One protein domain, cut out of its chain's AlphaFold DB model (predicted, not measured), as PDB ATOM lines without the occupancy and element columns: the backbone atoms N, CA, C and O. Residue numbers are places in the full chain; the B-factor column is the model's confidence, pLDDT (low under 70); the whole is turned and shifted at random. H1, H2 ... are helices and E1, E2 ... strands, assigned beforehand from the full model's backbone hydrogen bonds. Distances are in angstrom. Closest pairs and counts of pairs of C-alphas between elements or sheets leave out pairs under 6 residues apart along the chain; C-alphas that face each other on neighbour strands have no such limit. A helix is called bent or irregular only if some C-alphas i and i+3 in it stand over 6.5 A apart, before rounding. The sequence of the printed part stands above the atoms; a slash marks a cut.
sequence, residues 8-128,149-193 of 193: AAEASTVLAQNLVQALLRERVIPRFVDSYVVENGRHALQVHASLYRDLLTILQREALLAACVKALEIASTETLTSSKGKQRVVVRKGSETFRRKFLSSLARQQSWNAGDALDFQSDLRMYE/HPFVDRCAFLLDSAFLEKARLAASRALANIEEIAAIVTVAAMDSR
ATOM      1  N   ALA A   8     316.562 338.699 412.733       70.88
ATOM      2  CA  ALA A   8     317.607 337.766 412.314       70.88
ATOM      3  C   ALA A   8     317.792 337.708 410.784       70.88
ATOM      4  O   ALA A   8     318.880 337.395 410.302       70.88
ATOM      5  N   ALA A   9     316.733 337.977 410.013       74.25
ATOM      6  CA  ALA A   9     316.795 338.057 408.556       74.25
ATOM      7  C   ALA A   9     317.523 339.324 408.109       74.25
ATOM      8  O   ALA A   9     318.409 339.250 407.265       74.25
ATOM      9  N   GLU A  10     317.181 340.454 408.720       84.06
ATOM     10  CA  GLU A  10     317.810 341.742 408.447       84.06
ATOM     11  C   GLU A  10     319.302 341.701 408.787       84.06
ATOM     12  O   GLU A  10     320.134 341.970 407.923       84.06
ATOM     13  N   ALA A  11     319.655 341.178 409.966       86.81
ATOM     14  CA  ALA A  11     321.045 340.966 410.363       86.81
ATOM     15  C   ALA A  11     321.833 340.089 409.368       86.81
ATOM     16  O   ALA A  11     323.007 340.343 409.116       86.81
ATOM     17  N   SER A  12     321.207 339.061 408.775       89.25
ATOM     18  CA  SER A  12     321.874 338.199 407.784       89.25
ATOM     19  C   SER A  12     322.153 338.914 406.459       89.25
ATOM     20  O   SER A  12     323.182 338.672 405.831       89.25
ATOM     21  N   THR A  13     321.258 339.814 406.049       90.56
ATOM     22  CA  THR A  13     321.416 340.615 404.834       90.56
ATOM     23  C   THR A  13     322.448 341.722 405.041       90.56
ATOM     24  O   THR A  13     323.341 341.874 404.209       90.56
ATOM     25  N   VAL A  14     322.385 342.426 406.175       92.00
ATOM     26  CA  VAL A  14     323.359 343.463 406.554       92.00
ATOM     27  C   VAL A  14     324.764 342.872 406.679       92.00
ATOM     28  O   VAL A  14     325.717 343.445 406.157       92.00
ATOM     29  N   LEU A  15     324.898 341.692 407.296       93.44
ATOM     30  CA  LEU A  15     326.177 340.987 407.396       93.44
ATOM     31  C   LEU A  15     326.767 340.677 406.016       93.44
ATOM     32  O   LEU A  15     327.932 340.984 405.782       93.44
ATOM     33  N   ALA A  16     325.981 340.095 405.100       93.50
ATOM     34  CA  ALA A  16     326.448 339.799 403.744       93.50
ATOM     35  C   ALA A  16     326.949 341.069 403.041       93.50
ATOM     36  O   ALA A  16     328.072 341.090 402.531       93.50
ATOM     37  N   GLN A  17     326.160 342.147 403.124       93.31
ATOM     38  CA  GLN A  17     326.501 343.433 402.530       93.31
ATOM     39  C   GLN A  17     327.812 344.000 403.060       93.31
ATOM     40  O   GLN A  17     328.723 344.302 402.279       93.31
ATOM     41  N   ASN A  18     327.902 344.119 404.379       94.31
ATOM     42  CA  ASN A  18     329.030 344.746 405.048       94.31
ATOM     43  C   ASN A  18     330.306 343.919 404.903       94.31
ATOM     44  O   ASN A  18     331.375 344.504 404.766       94.31
ATOM     45  N   LEU A  19     330.212 342.586 404.875       94.56
ATOM     46  CA  LEU A  19     331.380 341.718 404.743       94.56
ATOM     47  C   LEU A  19     332.081 341.934 403.399       94.56
ATOM     48  O   LEU A  19     333.288 342.159 403.350       94.56
ATOM     49  N   VAL A  20     331.313 341.936 402.307       93.44
ATOM     50  CA  VAL A  20     331.843 342.185 400.960       93.44
ATOM     51  C   VAL A  20     332.440 343.589 400.863       93.44
ATOM     52  O   VAL A  20     333.550 343.757 400.362       93.44
ATOM     53  N   GLN A  21     331.720 344.599 401.359       93.88
ATOM     54  CA  GLN A  21     332.173 345.990 401.304       93.88
ATOM     55  C   GLN A  21     333.440 346.218 402.132       93.88
ATOM     56  O   GLN A  21     334.346 346.909 401.674       93.88
ATOM     57  N   ALA A  22     333.541 345.607 403.314       94.06
ATOM     58  CA  ALA A  22     334.721 345.714 404.161       94.06
ATOM     59  C   ALA A  22     335.959 345.112 403.482       94.06
ATOM     60  O   ALA A  22     336.998 345.766 403.423       94.06
ATOM     61  N   LEU A  23     335.841 343.922 402.879       92.81
ATOM     62  CA  LEU A  23     336.956 343.300 402.155       92.81
ATOM     63  C   LEU A  23     337.447 344.156 400.976       92.81
ATOM     64  O   LEU A  23     338.654 344.245 400.742       92.81
ATOM     65  N   LEU A  24     336.526 344.793 400.243       91.50
ATOM     66  CA  LEU A  24     336.867 345.689 399.135       91.50
ATOM     67  C   LEU A  24     337.510 346.991 399.629       91.50
ATOM     68  O   LEU A  24     338.536 347.408 399.091       91.50
ATOM     69  N   ARG A  25     336.933 347.612 400.664       93.44
ATOM     70  CA  ARG A  25     337.411 348.874 401.242       93.44
ATOM     71  C   ARG A  25     338.814 348.742 401.825       93.44
ATOM     72  O   ARG A  25     339.656 349.595 401.566       93.44
ATOM     73  N   GLU A  26     339.070 347.670 402.568       93.00
ATOM     74  CA  GLU A  26     340.371 347.427 403.202       93.00
ATOM     75  C   GLU A  26     341.450 346.981 402.203       93.00
ATOM     76  O   GLU A  26     342.642 346.966 402.525       93.00
ATOM     77  N   ARG A  27     341.043 346.639 400.968       93.88
ATOM     78  CA  ARG A  27     341.921 346.186 399.878       93.88
ATOM     79  C   ARG A  27     342.887 345.088 400.328       93.88
ATOM     80  O   ARG A  27     344.063 345.105 399.959       93.88
ATOM     81  N   VAL A  28     342.391 344.132 401.116       92.75
ATOM     82  CA  VAL A  28     343.237 343.126 401.779       92.75
ATOM     83  C   VAL A  28     344.056 342.328 400.767       92.75
ATOM     84  O   VAL A  28     345.262 342.181 400.944       92.75
ATOM     85  N   ILE A  29     343.426 341.869 399.681       95.25
ATOM     86  CA  ILE A  29     344.088 341.065 398.649       95.25
ATOM     87  C   ILE A  29     345.122 341.863 397.844       95.25
ATOM     88  O   ILE A  29     346.267 341.414 397.794       95.25
ATOM     89  N   PRO A  30     344.812 343.050 397.282       94.56
ATOM     90  CA  PRO A  30     345.837 343.886 396.658       94.56
ATOM     91  C   PRO A  30     347.030 344.157 397.582       94.56
ATOM     92  O   PRO A  30     348.168 343.905 397.201       94.56
ATOM     93  N   ARG A  31     346.783 344.561 398.837       95.00
ATOM     94  CA  ARG A  31     347.855 344.837 399.808       95.00
ATOM     95  C   ARG A  31     348.694 343.602 400.118       95.00
ATOM     96  O   ARG A  31     349.910 343.719 400.249       95.00
ATOM     97  N   PHE A  32     348.061 342.437 400.240       94.88
ATOM     98  CA  PHE A  32     348.736 341.155 400.426       94.88
ATOM     99  C   PHE A  32     349.692 340.849 399.268       94.88
ATOM    100  O   PHE A  32     350.868 340.577 399.514       94.88
ATOM    101  N   VAL A  33     349.211 340.931 398.026       94.81
ATOM    102  CA  VAL A  33     350.025 340.615 396.848       94.81
ATOM    103  C   VAL A  33     351.141 341.642 396.660       94.81
ATOM    104  O   VAL A  33     352.286 341.255 396.439       94.81
ATOM    105  N   ASP A  34     350.843 342.932 396.812       93.81
ATOM    106  CA  ASP A  34     351.826 344.009 396.664       93.81
ATOM    107  C   ASP A  34     352.942 343.900 397.709       93.81
ATOM    108  O   ASP A  34     354.124 343.958 397.369       93.81
ATOM    109  N   SER A  35     352.582 343.654 398.974       93.88
ATOM    110  CA  SER A  35     353.569 343.466 400.046       93.88
ATOM    111  C   SER A  35     354.428 342.229 399.786       93.88
ATOM    112  O   SER A  35     355.648 342.301 399.897       93.88
ATOM    113  N   TYR A  36     353.823 341.111 399.367       95.62
ATOM    114  CA  TYR A  36     354.566 339.893 399.037       95.62
ATOM    115  C   TYR A  36     355.576 340.119 397.908       95.62
ATOM    116  O   TYR A  36     356.727 339.683 398.007       95.62
ATOM    117  N   VAL A  37     355.152 340.807 396.846       94.19
ATOM    118  CA  VAL A  37     355.982 341.099 395.677       94.19
ATOM    119  C   VAL A  37     357.193 341.942 396.060       94.19
ATOM    120  O   VAL A  37     358.307 341.591 395.672       94.19
ATOM    121  N   VAL A  38     356.990 343.001 396.847       94.25
ATOM    122  CA  VAL A  38     358.071 343.886 397.306       94.25
ATOM    123  C   VAL A  38     359.012 343.155 398.264       94.25
ATOM    124  O   VAL A  38     360.222 343.163 398.050       94.25
ATOM    125  N   GLU A  39     358.480 342.469 399.279       93.81
ATOM    126  CA  GLU A  39     359.280 341.753 400.287       93.81
ATOM    127  C   GLU A  39     360.167 340.654 399.679       93.81
ATOM    128  O   GLU A  39     361.231 340.345 400.216       93.81
ATOM    129  N   ASN A  40     359.736 340.044 398.571       92.75
ATOM    130  CA  ASN A  40     360.408 338.889 397.973       92.75
ATOM    131  C   ASN A  40     361.046 339.177 396.609       92.75
ATOM    132  O   ASN A  40     361.563 338.251 395.981       92.75
ATOM    133  N   GLY A  41     361.009 340.428 396.138       91.12
ATOM    134  CA  GLY A  41     361.551 340.827 394.835       91.12
ATOM    135  C   GLY A  41     360.852 340.164 393.642       91.12
ATOM    136  O   GLY A  41     361.459 339.976 392.588       91.12
ATOM    137  N   ARG A  42     359.577 339.774 393.781       92.25
ATOM    138  CA  ARG A  42     358.814 339.005 392.775       92.25
ATOM    139  C   ARG A  42     358.022 339.905 391.822       92.25
ATOM    140  O   ARG A  42     356.890 339.594 391.465       92.25
ATOM    141  N   HIS A  43     358.611 341.016 391.376       89.50
ATOM    142  CA  HIS A  43     357.930 342.018 390.535       89.50
ATOM    143  C   HIS A  43     357.368 341.450 389.225       89.50
ATOM    144  O   HIS A  43     356.362 341.949 388.727       89.50
ATOM    145  N   ALA A  44     357.950 340.358 388.715       87.81
ATOM    146  CA  ALA A  44     357.451 339.625 387.552       87.81
ATOM    147  C   ALA A  44     355.971 339.204 387.674       87.81
ATOM    148  O   ALA A  44     355.275 339.153 386.662       87.81
ATOM    149  N   LEU A  45     355.465 338.976 388.896       84.81
ATOM    150  CA  LEU A  45     354.065 338.609 389.148       84.81
ATOM    151  C   LEU A  45     353.063 339.722 388.784       84.81
ATOM    152  O   LEU A  45     351.873 339.450 388.651       84.81
ATOM    153  N   GLN A  46     353.524 340.966 388.615       88.81
ATOM    154  CA  GLN A  46     352.671 342.133 388.345       88.81
ATOM    155  C   GLN A  46     352.869 342.728 386.943       88.81
ATOM    156  O   GLN A  46     352.177 343.673 386.574       88.81
ATOM    157  N   VAL A  47     353.795 342.189 386.143       88.75
ATOM    158  CA  VAL A  47     354.172 342.769 384.838       88.75
ATOM    159  C   VAL A  47     353.031 342.680 383.819       88.75
ATOM    160  O   VAL A  47     352.839 343.588 383.012       88.75
ATOM    161  N   HIS A  48     352.237 341.609 383.865       89.94
ATOM    162  CA  HIS A  48     351.105 341.411 382.965       89.94
ATOM    163  C   HIS A  48     349.797 341.833 383.636       89.94
ATOM    164  O   HIS A  48     349.194 341.069 384.387       89.94
ATOM    165  N   ALA A  49     349.333 343.048 383.330       88.81
ATOM    166  CA  ALA A  49     348.177 343.655 383.991       88.81
ATOM    167  C   ALA A  49     346.880 342.823 383.905       88.81
ATOM    168  O   ALA A  49     346.094 342.831 384.849       88.81
ATOM    169  N   SER A  50     346.636 342.102 382.803       91.44
ATOM    170  CA  SER A  50     345.477 341.202 382.682       91.44
ATOM    171  C   SER A  50     345.577 340.027 383.655       91.44
ATOM    172  O   SER A  50     344.713 339.887 384.514       91.44
ATOM    173  N   LEU A  51     346.674 339.269 383.591       89.25
ATOM    174  CA  LEU A  51     346.922 338.113 384.458       89.25
ATOM    175  C   LEU A  51     346.931 338.497 385.940       89.25
ATOM    176  O   LEU A  51     346.412 337.764 386.774       89.25
ATOM    177  N   TYR A  52     347.476 339.668 386.269       91.19
ATOM    178  CA  TYR A  52     347.457 340.187 387.631       91.19
ATOM    179  C   TYR A  52     346.027 340.484 388.114       91.19
ATOM    180  O   TYR A  52     345.666 340.102 389.224       91.19
ATOM    181  N   ARG A  53     345.173 341.104 387.286       93.44
ATOM    182  CA  ARG A  53     343.756 341.327 387.641       93.44
ATOM    183  C   ARG A  53     342.985 340.019 387.808       93.44
ATOM    184  O   ARG A  53     342.175 339.914 388.731       93.44
ATOM    185  N   ASP A  54     343.256 339.033 386.962       94.12
ATOM    186  CA  ASP A  54     342.629 337.713 387.059       94.12
ATOM    187  C   ASP A  54     343.060 337.008 388.353       94.12
ATOM    188  O   ASP A  54     342.214 336.528 389.111       94.12
ATOM    189  N   LEU A  55     344.356 337.052 388.686       94.06
ATOM    190  CA  LEU A  55     344.890 336.551 389.955       94.06
ATOM    191  C   LEU A  55     344.211 337.220 391.156       94.06
ATOM    192  O   LEU A  55     343.749 336.526 392.062       94.06
ATOM    193  N   LEU A  56     344.110 338.554 391.164       95.25
ATOM    194  CA  LEU A  56     343.430 339.279 392.240       95.25
ATOM    195  C   LEU A  56     341.966 338.850 392.376       95.25
ATOM    196  O   LEU A  56     341.482 338.710 393.495       95.25
ATOM    197  N   THR A  57     341.273 338.605 391.264       94.31
ATOM    198  CA  THR A  57     339.872 338.159 391.267       94.31
ATOM    199  C   THR A  57     339.729 336.776 391.904       94.31
ATOM    200  O   THR A  57     338.855 336.572 392.750       94.31
ATOM    201  N   ILE A  58     340.623 335.841 391.567       95.44
ATOM    202  CA  ILE A  58     340.633 334.497 392.158       95.44
ATOM    203  C   ILE A  58     340.937 334.580 393.660       95.44
ATOM    204  O   ILE A  58     340.195 334.032 394.474       95.44
ATOM    205  N   LEU A  59     341.978 335.321 394.051       96.12
ATOM    206  CA  LEU A  59     342.351 335.498 395.459       96.12
ATOM    207  C   LEU A  59     341.255 336.211 396.269       96.12
ATOM    208  O   LEU A  59     341.027 335.874 397.430       96.12
ATOM    209  N   GLN A  60     340.531 337.157 395.665       95.44
ATOM    210  CA  GLN A  60     339.393 337.829 396.295       95.44
ATOM    211  C   GLN A  60     338.251 336.852 396.594       95.44
ATOM    212  O   GLN A  60     337.619 336.953 397.648       95.44
ATOM    213  N   ARG A  61     338.005 335.882 395.707       95.44
ATOM    214  CA  ARG A  61     337.022 334.822 395.952       95.44
ATOM    215  C   ARG A  61     337.442 333.925 397.118       95.44
ATOM    216  O   ARG A  61     336.614 333.630 397.977       95.44
ATOM    217  N   GLU A  62     338.717 333.544 397.191       97.12
ATOM    218  CA  GLU A  62     339.257 332.764 398.317       97.12
ATOM    219  C   GLU A  62     339.161 333.540 399.645       97.12
ATOM    220  O   GLU A  62     338.774 332.975 400.670       97.12
ATOM    221  N   ALA A  63     339.428 334.851 399.633       96.88
ATOM    222  CA  ALA A  63     339.256 335.700 400.813       96.88
ATOM    223  C   ALA A  63     337.798 335.773 401.268       96.88
ATOM    224  O   ALA A  63     337.524 335.702 402.465       96.88
ATOM    225  N   LEU A  64     336.860 335.881 400.322       96.62
ATOM    226  CA  LEU A  64     335.437 335.882 400.637       96.62
ATOM    227  C   LEU A  64     335.002 334.552 401.270       96.62
ATOM    228  O   LEU A  64     334.241 334.574 402.233       96.62
ATOM    229  N   LEU A  65     335.506 333.410 400.787       97.19
ATOM    230  CA  LEU A  65     335.249 332.102 401.404       97.19
ATOM    231  C   LEU A  65     335.739 332.063 402.856       97.19
ATOM    232  O   LEU A  65     334.955 331.749 403.752       97.19
ATOM    233  N   ALA A  66     336.995 332.445 403.101       97.00
ATOM    234  CA  ALA A  66     337.570 332.476 404.447       97.00
ATOM    235  C   ALA A  66     336.780 333.399 405.395       97.00
ATOM    236  O   ALA A  66     336.423 333.003 406.506       97.00
ATOM    237  N   ALA A  67     336.430 334.598 404.924       96.81
ATOM    238  CA  ALA A  67     335.638 335.562 405.679       96.81
ATOM    239  C   ALA A  67     334.238 335.025 406.013       96.81
ATOM    240  O   ALA A  67     333.772 335.168 407.143       96.81
ATOM    241  N   CYS A  68     333.570 334.380 405.051       96.75
ATOM    242  CA  CYS A  68     332.246 333.792 405.236       96.75
ATOM    243  C   CYS A  68     332.256 332.659 406.261       96.75
ATOM    244  O   CYS A  68     331.360 332.619 407.103       96.75
ATOM    245  N   VAL A  69     333.257 331.769 406.233       95.50
ATOM    246  CA  VAL A  69     333.375 330.722 407.260       95.50
ATOM    247  C   VAL A  69     333.521 331.352 408.634       95.50
ATOM    248  O   VAL A  69     332.780 330.988 409.548       95.50
ATOM    249  N   LYS A  70     334.409 332.344 408.777       95.00
ATOM    250  CA  LYS A  70     334.618 332.999 410.067       95.00
ATOM    251  C   LYS A  70     333.363 333.715 410.567       95.00
ATOM    252  O   LYS A  70     332.984 333.575 411.729       95.00
ATOM    253  N   ALA A  71     332.689 334.443 409.682       94.69
ATOM    254  CA  ALA A  71     331.458 335.150 410.002       94.69
ATOM    255  C   ALA A  71     330.331 334.188 410.408       94.69
ATOM    256  O   ALA A  71     329.621 334.432 411.383       94.69
ATOM    257  N   LEU A  72     330.177 333.066 409.701       93.25
ATOM    258  CA  LEU A  72     329.164 332.060 410.016       93.25
ATOM    259  C   LEU A  72     329.487 331.294 411.298       93.25
ATOM    260  O   LEU A  72     328.556 331.013 412.055       93.25
ATOM    261  N   GLU A  73     330.759 331.004 411.576       91.81
ATOM    262  CA  GLU A  73     331.210 330.432 412.851       91.81
ATOM    263  C   GLU A  73     330.769 331.328 414.018       91.81
ATOM    264  O   GLU A  73     330.090 330.864 414.935       91.81
ATOM    265  N   ILE A  74     331.077 332.627 413.950       91.00
ATOM    266  CA  ILE A  74     330.727 333.603 414.991       91.00
ATOM    267  C   ILE A  74     329.207 333.782 415.094       91.00
ATOM    268  O   ILE A  74     328.646 333.747 416.184       91.00
ATOM    269  N   ALA A  75     328.504 333.947 413.970       88.94
ATOM    270  CA  ALA A  75     327.062 334.196 413.980       88.94
ATOM    271  C   ALA A  75     326.245 332.986 414.471       88.94
ATOM    272  O   ALA A  75     325.158 333.163 415.043       88.94
ATOM    273  N   SER A  76     326.758 331.774 414.241       87.00
ATOM    274  CA  SER A  76     326.104 330.504 414.585       87.00
ATOM    275  C   SER A  76     326.465 329.992 415.972       87.00
ATOM    276  O   SER A  76     325.832 329.041 416.434       87.00
ATOM    277  N   THR A  77     327.450 330.588 416.639       85.06
ATOM    278  CA  THR A  77     327.859 330.201 417.987       85.06
ATOM    279  C   THR A  77     327.511 331.282 419.001       85.06
ATOM    280  O   THR A  77     327.476 332.475 418.720       85.06
ATOM    281  N   GLU A  78     327.185 330.847 420.207       78.31
ATOM    282  CA  GLU A  78     326.933 331.705 421.348       78.31
ATOM    283  C   GLU A  78     327.795 331.222 422.500       78.31
ATOM    284  O   GLU A  78     327.849 330.026 422.799       78.31
ATOM    285  N   THR A  79     328.501 332.154 423.131       74.69
ATOM    286  CA  THR A  79     329.395 331.811 424.224       74.69
ATOM    287  C   THR A  79     328.713 332.110 425.547       74.69
ATOM    288  O   THR A  79     328.561 333.261 425.938       74.69
ATOM    289  N   LEU A  80     328.304 331.054 426.243       71.12
ATOM    290  CA  LEU A  80     327.646 331.148 427.537       71.12
ATOM    291  C   LEU A  80     328.697 331.142 428.648       71.12
ATOM    292  O   LEU A  80     329.472 330.191 428.785       71.12
ATOM    293  N   THR A  81     328.716 332.191 429.466       65.75
ATOM    294  CA  THR A  81     329.519 332.232 430.691       65.75
ATOM    295  C   THR A  81     328.776 331.492 431.797       65.75
ATOM    296  O   THR A  81     327.722 331.934 432.253       65.75
ATOM    297  N   SER A  82     329.298 330.349 432.240       61.28
ATOM    298  CA  SER A  82     328.754 329.673 433.420       61.28
ATOM    299  C   SER A  82     329.129 330.436 434.695       61.28
ATOM    300  O   SER A  82     330.242 330.945 434.804       61.28
ATOM    301  N   SER A  83     328.249 330.416 435.703       58.91
ATOM    302  CA  SER A  83     328.498 330.949 437.056       58.91
ATOM    303  C   SER A  83     329.793 330.413 437.706       58.91
ATOM    304  O   SER A  83     330.345 331.063 438.588       58.91
ATOM    305  N   LYS A  84     330.331 329.276 437.235       59.25
ATOM    306  CA  LYS A  84     331.626 328.707 437.665       59.25
ATOM    307  C   LYS A  84     332.835 329.131 436.807       59.25
ATOM    308  O   LYS A  84     333.851 328.443 436.820       59.25
ATOM    309  N   GLY A  85     332.728 330.189 436.002       61.44
ATOM    310  CA  GLY A  85     333.829 330.728 435.185       61.44
ATOM    311  C   GLY A  85     334.199 329.912 433.937       61.44
ATOM    312  O   GLY A  85     335.071 330.318 433.175       61.44
ATOM    313  N   LYS A  86     333.537 328.774 433.676       58.53
ATOM    314  CA  LYS A  86     333.733 328.000 432.438       58.53
ATOM    315  C   LYS A  86     332.879 328.590 431.311       58.53
ATOM    316  O   LYS A  86     331.650 328.561 431.397       58.53
ATOM    317  N   GLN A  87     333.519 329.098 430.257       68.06
ATOM    318  CA  GLN A  87     332.847 329.444 429.000       68.06
ATOM    319  C   GLN A  87     332.465 328.168 428.248       68.06
ATOM    320  O   GLN A  87     333.306 327.294 428.029       68.06
ATOM    321  N   ARG A  88     331.201 328.062 427.834       70.81
ATOM    322  CA  ARG A  88     330.731 327.005 426.935       70.81
ATOM    323  C   ARG A  88     330.229 327.634 425.643       70.81
ATOM    324  O   ARG A  88     329.325 328.461 425.676       70.81
ATOM    325  N   VAL A  89     330.787 327.201 424.517       75.75
ATOM    326  CA  VAL A  89     330.300 327.575 423.186       75.75
ATOM    327  C   VAL A  89     329.149 326.642 422.813       75.75
ATOM    328  O   VAL A  89     329.286 325.419 422.887       75.75
ATOM    329  N   VAL A  90     327.997 327.211 422.465       80.88
ATOM    330  CA  VAL A  90     326.779 326.485 422.081       80.88
ATOM    331  C   VAL A  90     326.309 326.978 420.715       80.88
ATOM    332  O   VAL A  90     326.471 328.148 420.383       80.88
ATOM    333  N   VAL A  91     325.732 326.090 419.905       81.94
ATOM    334  CA  VAL A  91     325.132 326.474 418.620       81.94
ATOM    335  C   VAL A  91     323.861 327.282 418.874       81.94
ATOM    336  O   VAL A  91     322.958 326.843 419.589       81.94
ATOM    337  N   ARG A  92     323.780 328.465 418.268       82.00
ATOM    338  CA  ARG A  92     322.644 329.374 418.389       82.00
ATOM    339  C   ARG A  92     321.412 328.798 417.685       82.00
ATOM    340  O   ARG A  92     321.487 328.309 416.556       82.00
ATOM    341  N   LYS A  93     320.243 328.907 418.326       79.31
ATOM    342  CA  LYS A  93     318.958 328.508 417.723       79.31
ATOM    343  C   LYS A  93     318.708 329.303 416.435       79.31
ATOM    344  O   LYS A  93     318.816 330.525 416.424       79.31
ATOM    345  N   GLY A  94     318.349 328.609 415.354       80.56
ATOM    346  CA  GLY A  94     318.053 329.233 414.057       80.56
ATOM    347  C   GLY A  94     319.271 329.522 413.167       80.56
ATOM    348  O   GLY A  94     319.104 330.172 412.133       80.56
ATOM    349  N   SER A  95     320.461 329.020 413.516       84.75
ATOM    350  CA  SER A  95     321.696 329.148 412.724       84.75
ATOM    351  C   SER A  95     321.534 328.704 411.265       84.75
ATOM    352  O   SER A  95     321.975 329.404 410.358       84.75
ATOM    353  N   GLU A  96     320.817 327.611 410.999       87.38
ATOM    354  CA  GLU A  96     320.562 327.135 409.630       87.38
ATOM    355  C   GLU A  96     319.720 328.116 408.806       87.38
ATOM    356  O   GLU A  96     320.003 328.387 407.637       87.38
ATOM    357  N   THR A  97     318.683 328.693 409.422       89.31
ATOM    358  CA  THR A  97     317.843 329.693 408.749       89.31
ATOM    359  C   THR A  97     318.626 330.978 408.503       89.31
ATOM    360  O   THR A  97     318.476 331.576 407.437       89.31
ATOM    361  N   PHE A  98     319.479 331.376 409.451       89.94
ATOM    362  CA  PHE A  98     320.395 332.499 409.287       89.94
ATOM    363  C   PHE A  98     321.370 332.255 408.131       89.94
ATOM    364  O   PHE A  98     321.428 333.070 407.214       89.94
ATOM    365  N   ARG A  99     322.050 331.100 408.109       92.69
ATOM    366  CA  ARG A  99     322.979 330.694 407.044       92.69
ATOM    367  C   ARG A  99     322.318 330.764 405.673       92.69
ATOM    368  O   ARG A  99     322.853 331.392 404.766       92.69
ATOM    369  N   ARG A 100     321.134 330.164 405.516       92.62
ATOM    370  CA  ARG A 100     320.412 330.171 404.237       92.62
ATOM    371  C   ARG A 100     320.094 331.593 403.770       92.62
ATOM    372  O   ARG A 100     320.270 331.896 402.591       92.62
ATOM    373  N   LYS A 101     319.645 332.474 404.670       92.94
ATOM    374  CA  LYS A 101     319.331 333.872 404.328       92.94
ATOM    375  C   LYS A 101     320.580 334.699 404.028       92.94
ATOM    376  O   LYS A 101     320.563 335.474 403.073       92.94
ATOM    377  N   PHE A 102     321.658 334.482 404.779       94.12
ATOM    378  CA  PHE A 102     322.966 335.080 404.532       94.12
ATOM    379  C   PHE A 102     323.472 334.716 403.132       94.12
ATOM    380  O   PHE A 102     323.703 335.608 402.324       94.12
ATOM    381  N   LEU A 103     323.532 333.423 402.795       94.81
ATOM    382  CA  LEU A 103     323.998 332.955 401.482       94.81
ATOM    383  C   LEU A 103     323.110 333.451 400.336       94.81
ATOM    384  O   LEU A 103     323.615 333.870 399.300       94.81
ATOM    385  N   SER A 104     321.790 333.474 400.542       93.94
ATOM    386  CA  SER A 104     320.856 334.031 399.553       93.94
ATOM    387  C   SER A 104     321.089 335.528 399.325       93.94
ATOM    388  O   SER A 104     320.971 336.007 398.200       93.94
ATOM    389  N   SER A 105     321.402 336.276 400.387       93.88
ATOM    390  CA  SER A 105     321.698 337.711 400.303       93.88
ATOM    391  C   SER A 105     323.051 337.956 399.634       93.88
ATOM    392  O   SER A 105     323.153 338.827 398.775       93.88
ATOM    393  N   LEU A 106     324.054 337.140 399.965       94.81
ATOM    394  CA  LEU A 106     325.388 337.200 399.376       94.81
ATOM    395  C   LEU A 106     325.346 336.951 397.865       94.81
ATOM    396  O   LEU A 106     325.889 337.748 397.106       94.81
ATOM    397  N   ALA A 107     324.640 335.906 397.419       94.56
ATOM    398  CA  ALA A 107     324.494 335.598 395.996       94.56
ATOM    399  C   ALA A 107     323.840 336.751 395.217       94.56
ATOM    400  O   ALA A 107     324.287 337.097 394.127       94.56
ATOM    401  N   ARG A 108     322.822 337.400 395.801       92.88
ATOM    402  CA  ARG A 108     322.173 338.578 395.199       92.88
ATOM    403  C   ARG A 108     323.121 339.765 395.092       92.88
ATOM    404  O   ARG A 108     323.151 340.419 394.058       92.88
ATOM    405  N   GLN A 109     323.886 340.044 396.143       91.50
ATOM    406  CA  GLN A 109     324.828 341.160 396.150       91.50
ATOM    407  C   GLN A 109     325.961 340.967 395.141       91.50
ATOM    408  O   GLN A 109     326.379 341.920 394.492       91.50
ATOM    409  N   GLN A 110     326.444 339.735 395.005       92.69
ATOM    410  CA  GLN A 110     327.482 339.382 394.043       92.69
ATOM    411  C   GLN A 110     326.946 339.214 392.614       92.69
ATOM    412  O   GLN A 110     327.724 338.987 391.694       92.69
ATOM    413  N   SER A 111     325.627 339.344 392.414       93.12
ATOM    414  CA  SER A 111     324.956 339.113 391.127       93.12
ATOM    415  C   SER A 111     325.266 337.731 390.532       93.12
ATOM    416  O   SER A 111     325.388 337.580 389.319       93.12
ATOM    417  N   TRP A 112     325.407 336.721 391.394       95.06
ATOM    418  CA  TRP A 112     325.720 335.347 391.003       95.06
ATOM    419  C   TRP A 112     324.536 334.663 390.330       95.06
ATOM    420  O   TRP A 112     323.388 334.787 390.773       95.06
ATOM    421  N   ASN A 113     324.826 333.881 389.290       94.12
ATOM    422  CA  ASN A 113     323.846 332.953 388.741       94.12
ATOM    423  C   ASN A 113     323.676 331.732 389.676       94.12
ATOM    424  O   ASN A 113     324.361 331.588 390.693       94.12
ATOM    425  N   ALA A 114     322.731 330.843 389.354       91.81
ATOM    426  CA  ALA A 114     322.461 329.665 390.182       91.81
ATOM    427  C   ALA A 114     323.664 328.706 390.277       91.81
ATOM    428  O   ALA A 114     323.879 328.124 391.337       91.81
ATOM    429  N   GLY A 115     324.443 328.564 389.201       94.38
ATOM    430  CA  GLY A 115     325.675 327.773 389.174       94.38
ATOM    431  C   GLY A 115     326.746 328.369 390.082       94.38
ATOM    432  O   GLY A 115     327.181 327.699 391.011       94.38
ATOM    433  N   ASP A 116     327.063 329.657 389.919       93.69
ATOM    434  CA  ASP A 116     328.073 330.347 390.736       93.69
ATOM    435  C   ASP A 116     327.746 330.252 392.237       93.69
ATOM    436  O   ASP A 116     328.622 330.037 393.079       93.69
ATOM    437  N   ALA A 117     326.461 330.395 392.583       94.19
ATOM    438  CA  ALA A 117     325.992 330.304 393.958       94.19
ATOM    439  C   ALA A 117     326.099 328.880 394.532       94.19
ATOM    440  O   ALA A 117     326.333 328.736 395.735       94.19
ATOM    441  N   LEU A 118     325.913 327.841 393.710       94.94
ATOM    442  CA  LEU A 118     326.100 326.444 394.112       94.94
ATOM    443  C   LEU A 118     327.583 326.103 394.261       94.94
ATOM    444  O   LEU A 118     327.962 325.510 395.272       94.94
ATOM    445  N   ASP A 119     328.419 326.545 393.325       95.38
ATOM    446  CA  ASP A 119     329.868 326.351 393.374       95.38
ATOM    447  C   ASP A 119     330.459 327.014 394.620       95.38
ATOM    448  O   ASP A 119     331.199 326.388 395.378       95.38
ATOM    449  N   PHE A 120     330.055 328.256 394.913       95.31
ATOM    450  CA  PHE A 120     330.477 328.940 396.132       95.31
ATOM    451  C   PHE A 120     330.026 328.208 397.401       95.31
ATOM    452  O   PHE A 120     330.788 328.103 398.359       95.31
ATOM    453  N   GLN A 121     328.798 327.682 397.434       95.12
ATOM    454  CA  GLN A 121     328.310 326.908 398.580       95.12
ATOM    455  C   GLN A 121     329.069 325.593 398.772       95.12
ATOM    456  O   GLN A 121     329.330 325.209 399.915       95.12
ATOM    457  N   SER A 122     329.421 324.918 397.677       95.94
ATOM    458  CA  SER A 122     330.239 323.706 397.692       95.94
ATOM    459  C   SER A 122     331.629 323.996 398.260       95.94
ATOM    460  O   SER A 122     332.061 323.344 399.214       95.94
ATOM    461  N   ASP A 123     332.286 325.046 397.762       96.06
ATOM    462  CA  ASP A 123     333.602 325.466 398.242       96.06
ATOM    463  C   ASP A 123     333.569 325.897 399.709       96.06
ATOM    464  O   ASP A 123     334.454 325.539 400.488       96.06
ATOM    465  N   LEU A 124     332.527 326.627 400.112       95.62
ATOM    466  CA  LEU A 124     332.347 327.047 401.497       95.62
ATOM    467  C   LEU A 124     332.230 325.837 402.428       95.62
ATOM    468  O   LEU A 124     332.874 325.800 403.475       95.62
ATOM    469  N   ARG A 125     331.453 324.825 402.029       95.19
ATOM    470  CA  ARG A 125     331.320 323.580 402.791       95.19
ATOM    471  C   ARG A 125     332.645 322.823 402.874       95.19
ATOM    472  O   ARG A 125     333.001 322.338 403.942       95.19
ATOM    473  N   MET A 126     333.397 322.761 401.776       95.06
ATOM    474  CA  MET A 126     334.729 322.154 401.771       95.06
ATOM    475  C   MET A 126     335.665 322.858 402.765       95.06
ATOM    476  O   MET A 126     336.369 322.189 403.523       95.06
ATOM    477  N   TYR A 127     335.664 324.192 402.791       95.12
ATOM    478  CA  TYR A 127     336.443 324.967 403.757       95.12
ATOM    479  C   TYR A 127     336.067 324.619 405.205       95.12
ATOM    480  O   TYR A 127     336.951 324.385 406.029       95.12
ATOM    481  N   GLU A 128     334.770 324.548 405.507       93.38
ATOM    482  CA  GLU A 128     334.259 324.185 406.835       93.38
ATOM    483  C   GLU A 128     334.711 322.781 407.258       93.38
ATOM    484  O   GLU A 128     335.216 322.603 408.369       93.38
ATOM    485  N   HIS A 149     345.348 326.398 407.316       90.12
ATOM    486  CA  HIS A 149     344.058 326.910 406.863       90.12
ATOM    487  C   HIS A 149     343.950 326.820 405.327       90.12
ATOM    488  O   HIS A 149     344.875 327.263 404.645       90.12
ATOM    489  N   PRO A 150     342.813 326.366 404.751       93.88
ATOM    490  CA  PRO A 150     342.670 326.177 403.300       93.88
ATOM    491  C   PRO A 150     343.000 327.420 402.460       93.88
ATOM    492  O   PRO A 150     343.697 327.316 401.454       93.88
ATOM    493  N   PHE A 151     342.567 328.603 402.911       95.88
ATOM    494  CA  PHE A 151     342.943 329.894 402.316       95.88
ATOM    495  C   PHE A 151     344.457 330.058 402.140       95.88
ATOM    496  O   PHE A 151     344.898 330.493 401.083       95.88
ATOM    497  N   VAL A 152     345.249 329.713 403.161       95.25
ATOM    498  CA  VAL A 152     346.704 329.908 403.147       95.25
ATOM    499  C   VAL A 152     347.343 329.038 402.080       95.25
ATOM    500  O   VAL A 152     348.128 329.535 401.277       95.25
ATOM    501  N   ASP A 153     346.973 327.760 402.038       93.88
ATOM    502  CA  ASP A 153     347.563 326.809 401.101       93.88
ATOM    503  C   ASP A 153     347.134 327.109 399.655       93.88
ATOM    504  O   ASP A 153     347.973 327.127 398.751       93.88
ATOM    505  N   ARG A 154     345.852 327.436 399.430       95.25
ATOM    506  CA  ARG A 154     345.328 327.787 398.099       95.25
ATOM    507  C   ARG A 154     345.901 329.106 397.592       95.25
ATOM    508  O   ARG A 154     346.368 329.161 396.456       95.25
ATOM    509  N   CYS A 155     345.928 330.150 398.422       95.50
ATOM    510  CA  CYS A 155     346.486 331.441 398.020       95.50
ATOM    511  C   CYS A 155     347.988 331.357 397.769       95.50
ATOM    512  O   CYS A 155     348.464 331.959 396.815       95.50
ATOM    513  N   ALA A 156     348.733 330.593 398.572       95.00
ATOM    514  CA  ALA A 156     350.159 330.405 398.342       95.00
ATOM    515  C   ALA A 156     350.442 329.696 397.016       95.00
ATOM    516  O   ALA A 156     351.311 330.131 396.261       95.00
ATOM    517  N   PHE A 157     349.680 328.640 396.716       94.81
ATOM    518  CA  PHE A 157     349.805 327.908 395.460       94.81
ATOM    519  C   PHE A 157     349.469 328.778 394.242       94.81
ATOM    520  O   PHE A 157     350.203 328.755 393.258       94.81
ATOM    521  N   LEU A 158     348.387 329.562 394.321       94.38
ATOM    522  CA  LEU A 158     347.959 330.469 393.253       94.38
ATOM    523  C   LEU A 158     348.925 331.639 393.042       94.38
ATOM    524  O   LEU A 158     349.136 332.061 391.910       94.38
ATOM    525  N   LEU A 159     349.481 332.178 394.129       93.94
ATOM    526  CA  LEU A 159     350.347 333.348 394.081       93.94
ATOM    527  C   LEU A 159     351.748 333.003 393.575       93.94
ATOM    528  O   LEU A 159     352.274 333.703 392.712       93.94
ATOM    529  N   ASP A 160     352.382 331.976 394.149       93.12
ATOM    530  CA  ASP A 160     353.783 331.675 393.860       93.12
ATOM    531  C   ASP A 160     354.175 330.247 394.269       93.12
ATOM    532  O   ASP A 160     354.788 330.004 395.313       93.12
ATOM    533  N   SER A 161     353.859 329.279 393.408       91.25
ATOM    534  CA  SER A 161     354.188 327.865 393.625       91.25
ATOM    535  C   SER A 161     355.695 327.571 393.692       91.25
ATOM    536  O   SER A 161     356.095 326.551 394.251       91.25
ATOM    537  N   ALA A 162     356.549 328.459 393.176       90.75
ATOM    538  CA  ALA A 162     358.002 328.317 393.275       90.75
ATOM    539  C   ALA A 162     358.543 328.726 394.660       90.75
ATOM    540  O   ALA A 162     359.625 328.290 395.049       90.75
ATOM    541  N   PHE A 163     357.803 329.553 395.406       92.31
ATOM    542  CA  PHE A 163     358.185 330.087 396.721       92.31
ATOM    543  C   PHE A 163     357.080 329.855 397.764       92.31
ATOM    544  O   PHE A 163     356.726 330.746 398.542       92.31
ATOM    545  N   LEU A 164     356.570 328.619 397.816       92.56
ATOM    546  CA  LEU A 164     355.402 328.250 398.623       92.56
ATOM    547  C   LEU A 164     355.491 328.695 400.080       92.56
ATOM    548  O   LEU A 164     354.567 329.335 400.559       92.56
ATOM    549  N   GLU A 165     356.581 328.419 400.794       92.56
ATOM    550  CA  GLU A 165     356.650 328.753 402.224       92.56
ATOM    551  C   GLU A 165     356.560 330.262 402.485       92.56
ATOM    552  O   GLU A 165     355.860 330.702 403.397       92.56
ATOM    553  N   LYS A 166     357.181 331.086 401.634       93.38
ATOM    554  CA  LYS A 166     357.076 332.544 401.763       93.38
ATOM    555  C   LYS A 166     355.667 333.028 401.428       93.38
ATOM    556  O   LYS A 166     355.126 333.877 402.137       93.38
ATOM    557  N   ALA A 167     355.061 332.458 400.387       94.25
ATOM    558  CA  ALA A 167     353.695 332.771 399.992       94.25
ATOM    559  C   ALA A 167     352.681 332.344 401.071       94.25
ATOM    560  O   ALA A 167     351.768 333.106 401.384       94.25
ATOM    561  N   ARG A 168     352.888 331.194 401.729       94.69
ATOM    562  CA  ARG A 168     352.083 330.717 402.867       94.69
ATOM    563  C   ARG A 168     352.207 331.646 404.068       94.69
ATOM    564  O   ARG A 168     351.197 331.983 404.680       94.69
ATOM    565  N   LEU A 169     353.408 332.123 404.393       94.00
ATOM    566  CA  LEU A 169     353.589 333.092 405.479       94.00
ATOM    567  C   LEU A 169     352.872 334.415 405.195       94.00
ATOM    568  O   LEU A 169     352.191 334.942 406.075       94.00
ATOM    569  N   ALA A 170     352.980 334.936 403.973       95.00
ATOM    570  CA  ALA A 170     352.273 336.150 403.580       95.00
ATOM    571  C   ALA A 170     350.746 335.949 403.580       95.00
ATOM    572  O   ALA A 170     350.017 336.775 404.132       95.00
ATOM    573  N   ALA A 171     350.259 334.818 403.059       96.19
ATOM    574  CA  ALA A 171     348.841 334.472 403.071       96.19
ATOM    575  C   ALA A 171     348.316 334.269 404.501       96.19
ATOM    576  O   ALA A 171     347.190 334.647 404.800       96.19
ATOM    577  N   SER A 172     349.135 333.752 405.421       94.44
ATOM    578  CA  SER A 172     348.769 333.629 406.836       94.44
ATOM    579  C   SER A 172     348.572 334.988 407.510       94.44
ATOM    580  O   SER A 172     347.703 335.107 408.372       94.44
ATOM    581  N   ARG A 173     349.350 336.014 407.136       94.62
ATOM    582  CA  ARG A 173     349.138 337.390 407.622       94.62
ATOM    583  C   ARG A 173     347.868 337.993 407.029       94.62
ATOM    584  O   ARG A 173     347.087 338.604 407.749       94.62
ATOM    585  N   ALA A 174     347.637 337.776 405.734       95.94
ATOM    586  CA  ALA A 174     346.411 338.211 405.073       95.94
ATOM    587  C   ALA A 174     345.165 337.553 405.689       95.94
ATOM    588  O   ALA A 174     344.175 338.238 405.926       95.94
ATOM    589  N   LEU A 175     345.238 336.258 406.012       96.25
ATOM    590  CA  LEU A 175     344.170 335.527 406.690       96.25
ATOM    591  C   LEU A 175     343.819 336.161 408.034       96.25
ATOM    592  O   LEU A 175     342.642 336.383 408.290       96.25
ATOM    593  N   ALA A 176     344.815 336.489 408.862       94.56
ATOM    594  CA  ALA A 176     344.569 337.111 410.162       94.56
ATOM    595  C   ALA A 176     343.774 338.423 410.019       94.56
ATOM    596  O   ALA A 176     342.792 338.629 410.728       94.56
ATOM    597  N   ASN A 177     344.130 339.255 409.033       95.12
ATOM    598  CA  ASN A 177     343.395 340.487 408.735       95.12
ATOM    599  C   ASN A 177     341.964 340.202 408.242       95.12
ATOM    600  O   ASN A 177     341.027 340.904 408.612       95.12
ATOM    601  N   ILE A 178     341.773 339.174 407.405       96.62
ATOM    602  CA  ILE A 178     340.445 338.763 406.918       96.62
ATOM    603  C   ILE A 178     339.563 338.302 408.082       96.62
ATOM    604  O   ILE A 178     338.401 338.699 408.166       96.62
ATOM    605  N   GLU A 179     340.102 337.473 408.974       95.75
ATOM    606  CA  GLU A 179     339.384 336.967 410.142       95.75
ATOM    607  C   GLU A 179     339.017 338.093 411.112       95.75
ATOM    608  O   GLU A 179     337.906 338.099 411.641       95.75
ATOM    609  N   GLU A 180     339.912 339.063 411.310       95.88
ATOM    610  CA  GLU A 180     339.656 340.253 412.122       95.88
ATOM    611  C   GLU A 180     338.518 341.101 411.538       95.88
ATOM    612  O   GLU A 180     337.548 341.401 412.238       95.88
ATOM    613  N   ILE A 181     338.571 341.416 410.238       95.50
ATOM    614  CA  ILE A 181     337.502 342.150 409.545       95.50
ATOM    615  C   ILE A 181     336.176 341.393 409.657       95.50
ATOM    616  O   ILE A 181     335.148 341.983 410.002       95.50
ATOM    617  N   ALA A 182     336.186 340.083 409.398       95.69
ATOM    618  CA  ALA A 182     334.993 339.252 409.491       95.69
ATOM    619  C   ALA A 182     334.415 339.258 410.911       95.69
ATOM    620  O   ALA A 182     333.197 339.360 411.069       95.69
ATOM    621  N   ALA A 183     335.260 339.203 411.943       94.69
ATOM    622  CA  ALA A 183     334.823 339.267 413.331       94.69
ATOM    623  C   ALA A 183     334.167 340.612 413.666       94.69
ATOM    624  O   ALA A 183     333.040 340.619 414.162       94.69
ATOM    625  N   ILE A 184     334.817 341.732 413.332       94.19
ATOM    626  CA  ILE A 184     334.300 343.086 413.588       94.19
ATOM    627  C   ILE A 184     332.944 343.286 412.903       94.19
ATOM    628  O   ILE A 184     331.973 343.698 413.539       94.19
ATOM    629  N   VAL A 185     332.856 342.945 411.615       94.31
ATOM    630  CA  VAL A 185     331.622 343.100 410.833       94.31
ATOM    631  C   VAL A 185     330.510 342.198 411.363       94.31
ATOM    632  O   VAL A 185     329.352 342.620 411.422       94.31
ATOM    633  N   THR A 186     330.842 340.970 411.771       92.62
ATOM    634  CA  THR A 186     329.849 340.042 412.317       92.62
ATOM    635  C   THR A 186     329.298 340.544 413.637       92.62
ATOM    636  O   THR A 186     328.081 340.601 413.779       92.62
ATOM    637  N   VAL A 187     330.155 340.951 414.577       90.69
ATOM    638  CA  VAL A 187     329.716 341.487 415.874       90.69
ATOM    639  C   VAL A 187     328.815 342.707 415.670       90.69
ATOM    640  O   VAL A 187     327.683 342.700 416.142       90.69
ATOM    641  N   ALA A 188     329.228 343.670 414.839       89.44
ATOM    642  CA  ALA A 188     328.418 344.854 414.539       89.44
ATOM    643  C   ALA A 188     327.037 344.513 413.936       89.44
ATOM    644  O   ALA A 188     326.021 345.110 414.299       89.44
ATOM    645  N   ALA A 189     326.973 343.528 413.033       87.31
ATOM    646  CA  ALA A 189     325.712 343.078 412.443       87.31
ATOM    647  C   ALA A 189     324.826 342.298 413.434       87.31
ATOM    648  O   ALA A 189     323.609 342.244 413.258       87.31
ATOM    649  N   MET A 190     325.418 341.653 414.446       83.25
ATOM    650  CA  MET A 190     324.683 340.927 415.487       83.25
ATOM    651  C   MET A 190     324.176 341.849 416.601       83.25
ATOM    652  O   MET A 190     323.110 341.561 417.135       83.25
ATOM    653  N   ASP A 191     324.888 342.934 416.909       78.56
ATOM    654  CA  ASP A 191     324.505 343.917 417.935       78.56
ATOM    655  C   ASP A 191     323.413 344.885 417.457       78.56
ATOM    656  O   ASP A 191     322.730 345.507 418.263       78.56
ATOM    657  N   SER A 192     323.190 344.973 416.144       62.69
ATOM    658  CA  SER A 192     322.093 345.748 415.541       62.69
ATOM    659  C   SER A 192     320.717 345.051 415.656       62.69
ATOM    660  O   SER A 192     319.824 345.338 414.859       62.69
ATOM    661  N   ARG A 193     320.564 344.084 416.575       53.75
ATOM    662  CA  ARG A 193     319.374 343.230 416.759       53.75
ATOM    663  C   ARG A 193     318.479 343.666 417.908       53.75
ATOM    664  O   ARG A 193     319.008 344.174 418.916       53.75
TER     665      ARG A 193
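AT A GLANCE: This is residues 8 to 128 and 149 to 193 of the 193 residues of an uncharacterized protein of Acidobacteria bacterium (UniProt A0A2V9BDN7). One long helix, H4, runs through the middle of a helical body: H1, H2, H6 and both arms of the bent helix H7 pack round it, some nearly alongside and some crossing it, while H5 packs on H1. The strand hairpin E1 and E2 extends beyond the last residue of H4, and H7 folds back at its bend. The printed part has 166 residues, mostly helix, with seven named helices and two named strands in the order H1 H2 H3 H4 E1 E2 H5 H6 H7; the sheet is E1 - E2, antiparallel. It is compact, with a radius of gyration of the C-alphas of 17.3 A, and spans 55 by 42 by 26 A.

HOW THE PARTS SIT: H1, residues 8 to 25, touches H5, residues 95 to 109, at a steep tilt of 47 degrees; their closest C-alphas, of Ser 12 and Phe 102, are 4.6 A apart. H2, residues 28 to 40, is close to but not clearly touching H3, residues 43 to 46, with the closest C-alphas, of Val 37 and His 43, 5.6 A apart. H4, residues 49 to 76, is the hub, touching five other helices. H1 touches it with residues 19 to 23 alone, closest at the C-alphas of Val 20 and Leu 64, 7.3 A. E1, residues 77 to 81, and E2, residues 87 to 91, form a hairpin, with N 78 and O 90 at 2.8 A, within hydrogen-bond range. H6, residues 114 to 128, touches H4 at a steep tilt of 63 degrees, closest at the C-alphas of Leu 65 and Leu 124, 5.8 A. H7, residues 150 to 191, was assigned as one helix by its hydrogen bonds but is bent: C-alphas 159 and 162 are 9.2 A apart. Arm H7a, residues 150 to 159, touches H4 at a shallow tilt of 5 degrees, opposite ways, closest at the C-alphas of Glu 62 and Phe 151, 6.1 A. Arm H7b, residues 162 to 191, is irregular, with C-alphas 162 and 165 9.1 A apart, and touches H4 at a steep tilt of 46 degrees, closest at the C-alphas of Ala 67 and Ala 182, 5.3 A. H7b also touches H2, closest at the C-alphas of Phe 32 and Ala 174, 6.0 A. Every O i to N i+4 pair is within hydrogen-bond range in H1, H2, H4, H5, H6 and H7a, and 25 of 26 in H7b; H3 is too short for one.

IN THESE COORDINATES: H1 begins at C-alpha 8, (317.607, 337.766, 412.314), and is 25.3 A long. H4 is 40.0 A and H7b 44.4 A, ending at C-alpha 191, (324.505, 343.917, 417.935).

THE WHOLE: The C-alphas farthest apart, of His 48 and Ser 83, are 59.6 A apart. Residues 129 to 148 are not printed; C-alphas 128 and 149 are 10.2 A apart across the cut. The links printed whole are tight. Residues 81 to 87 and 192 to 193 have pLDDT under 70.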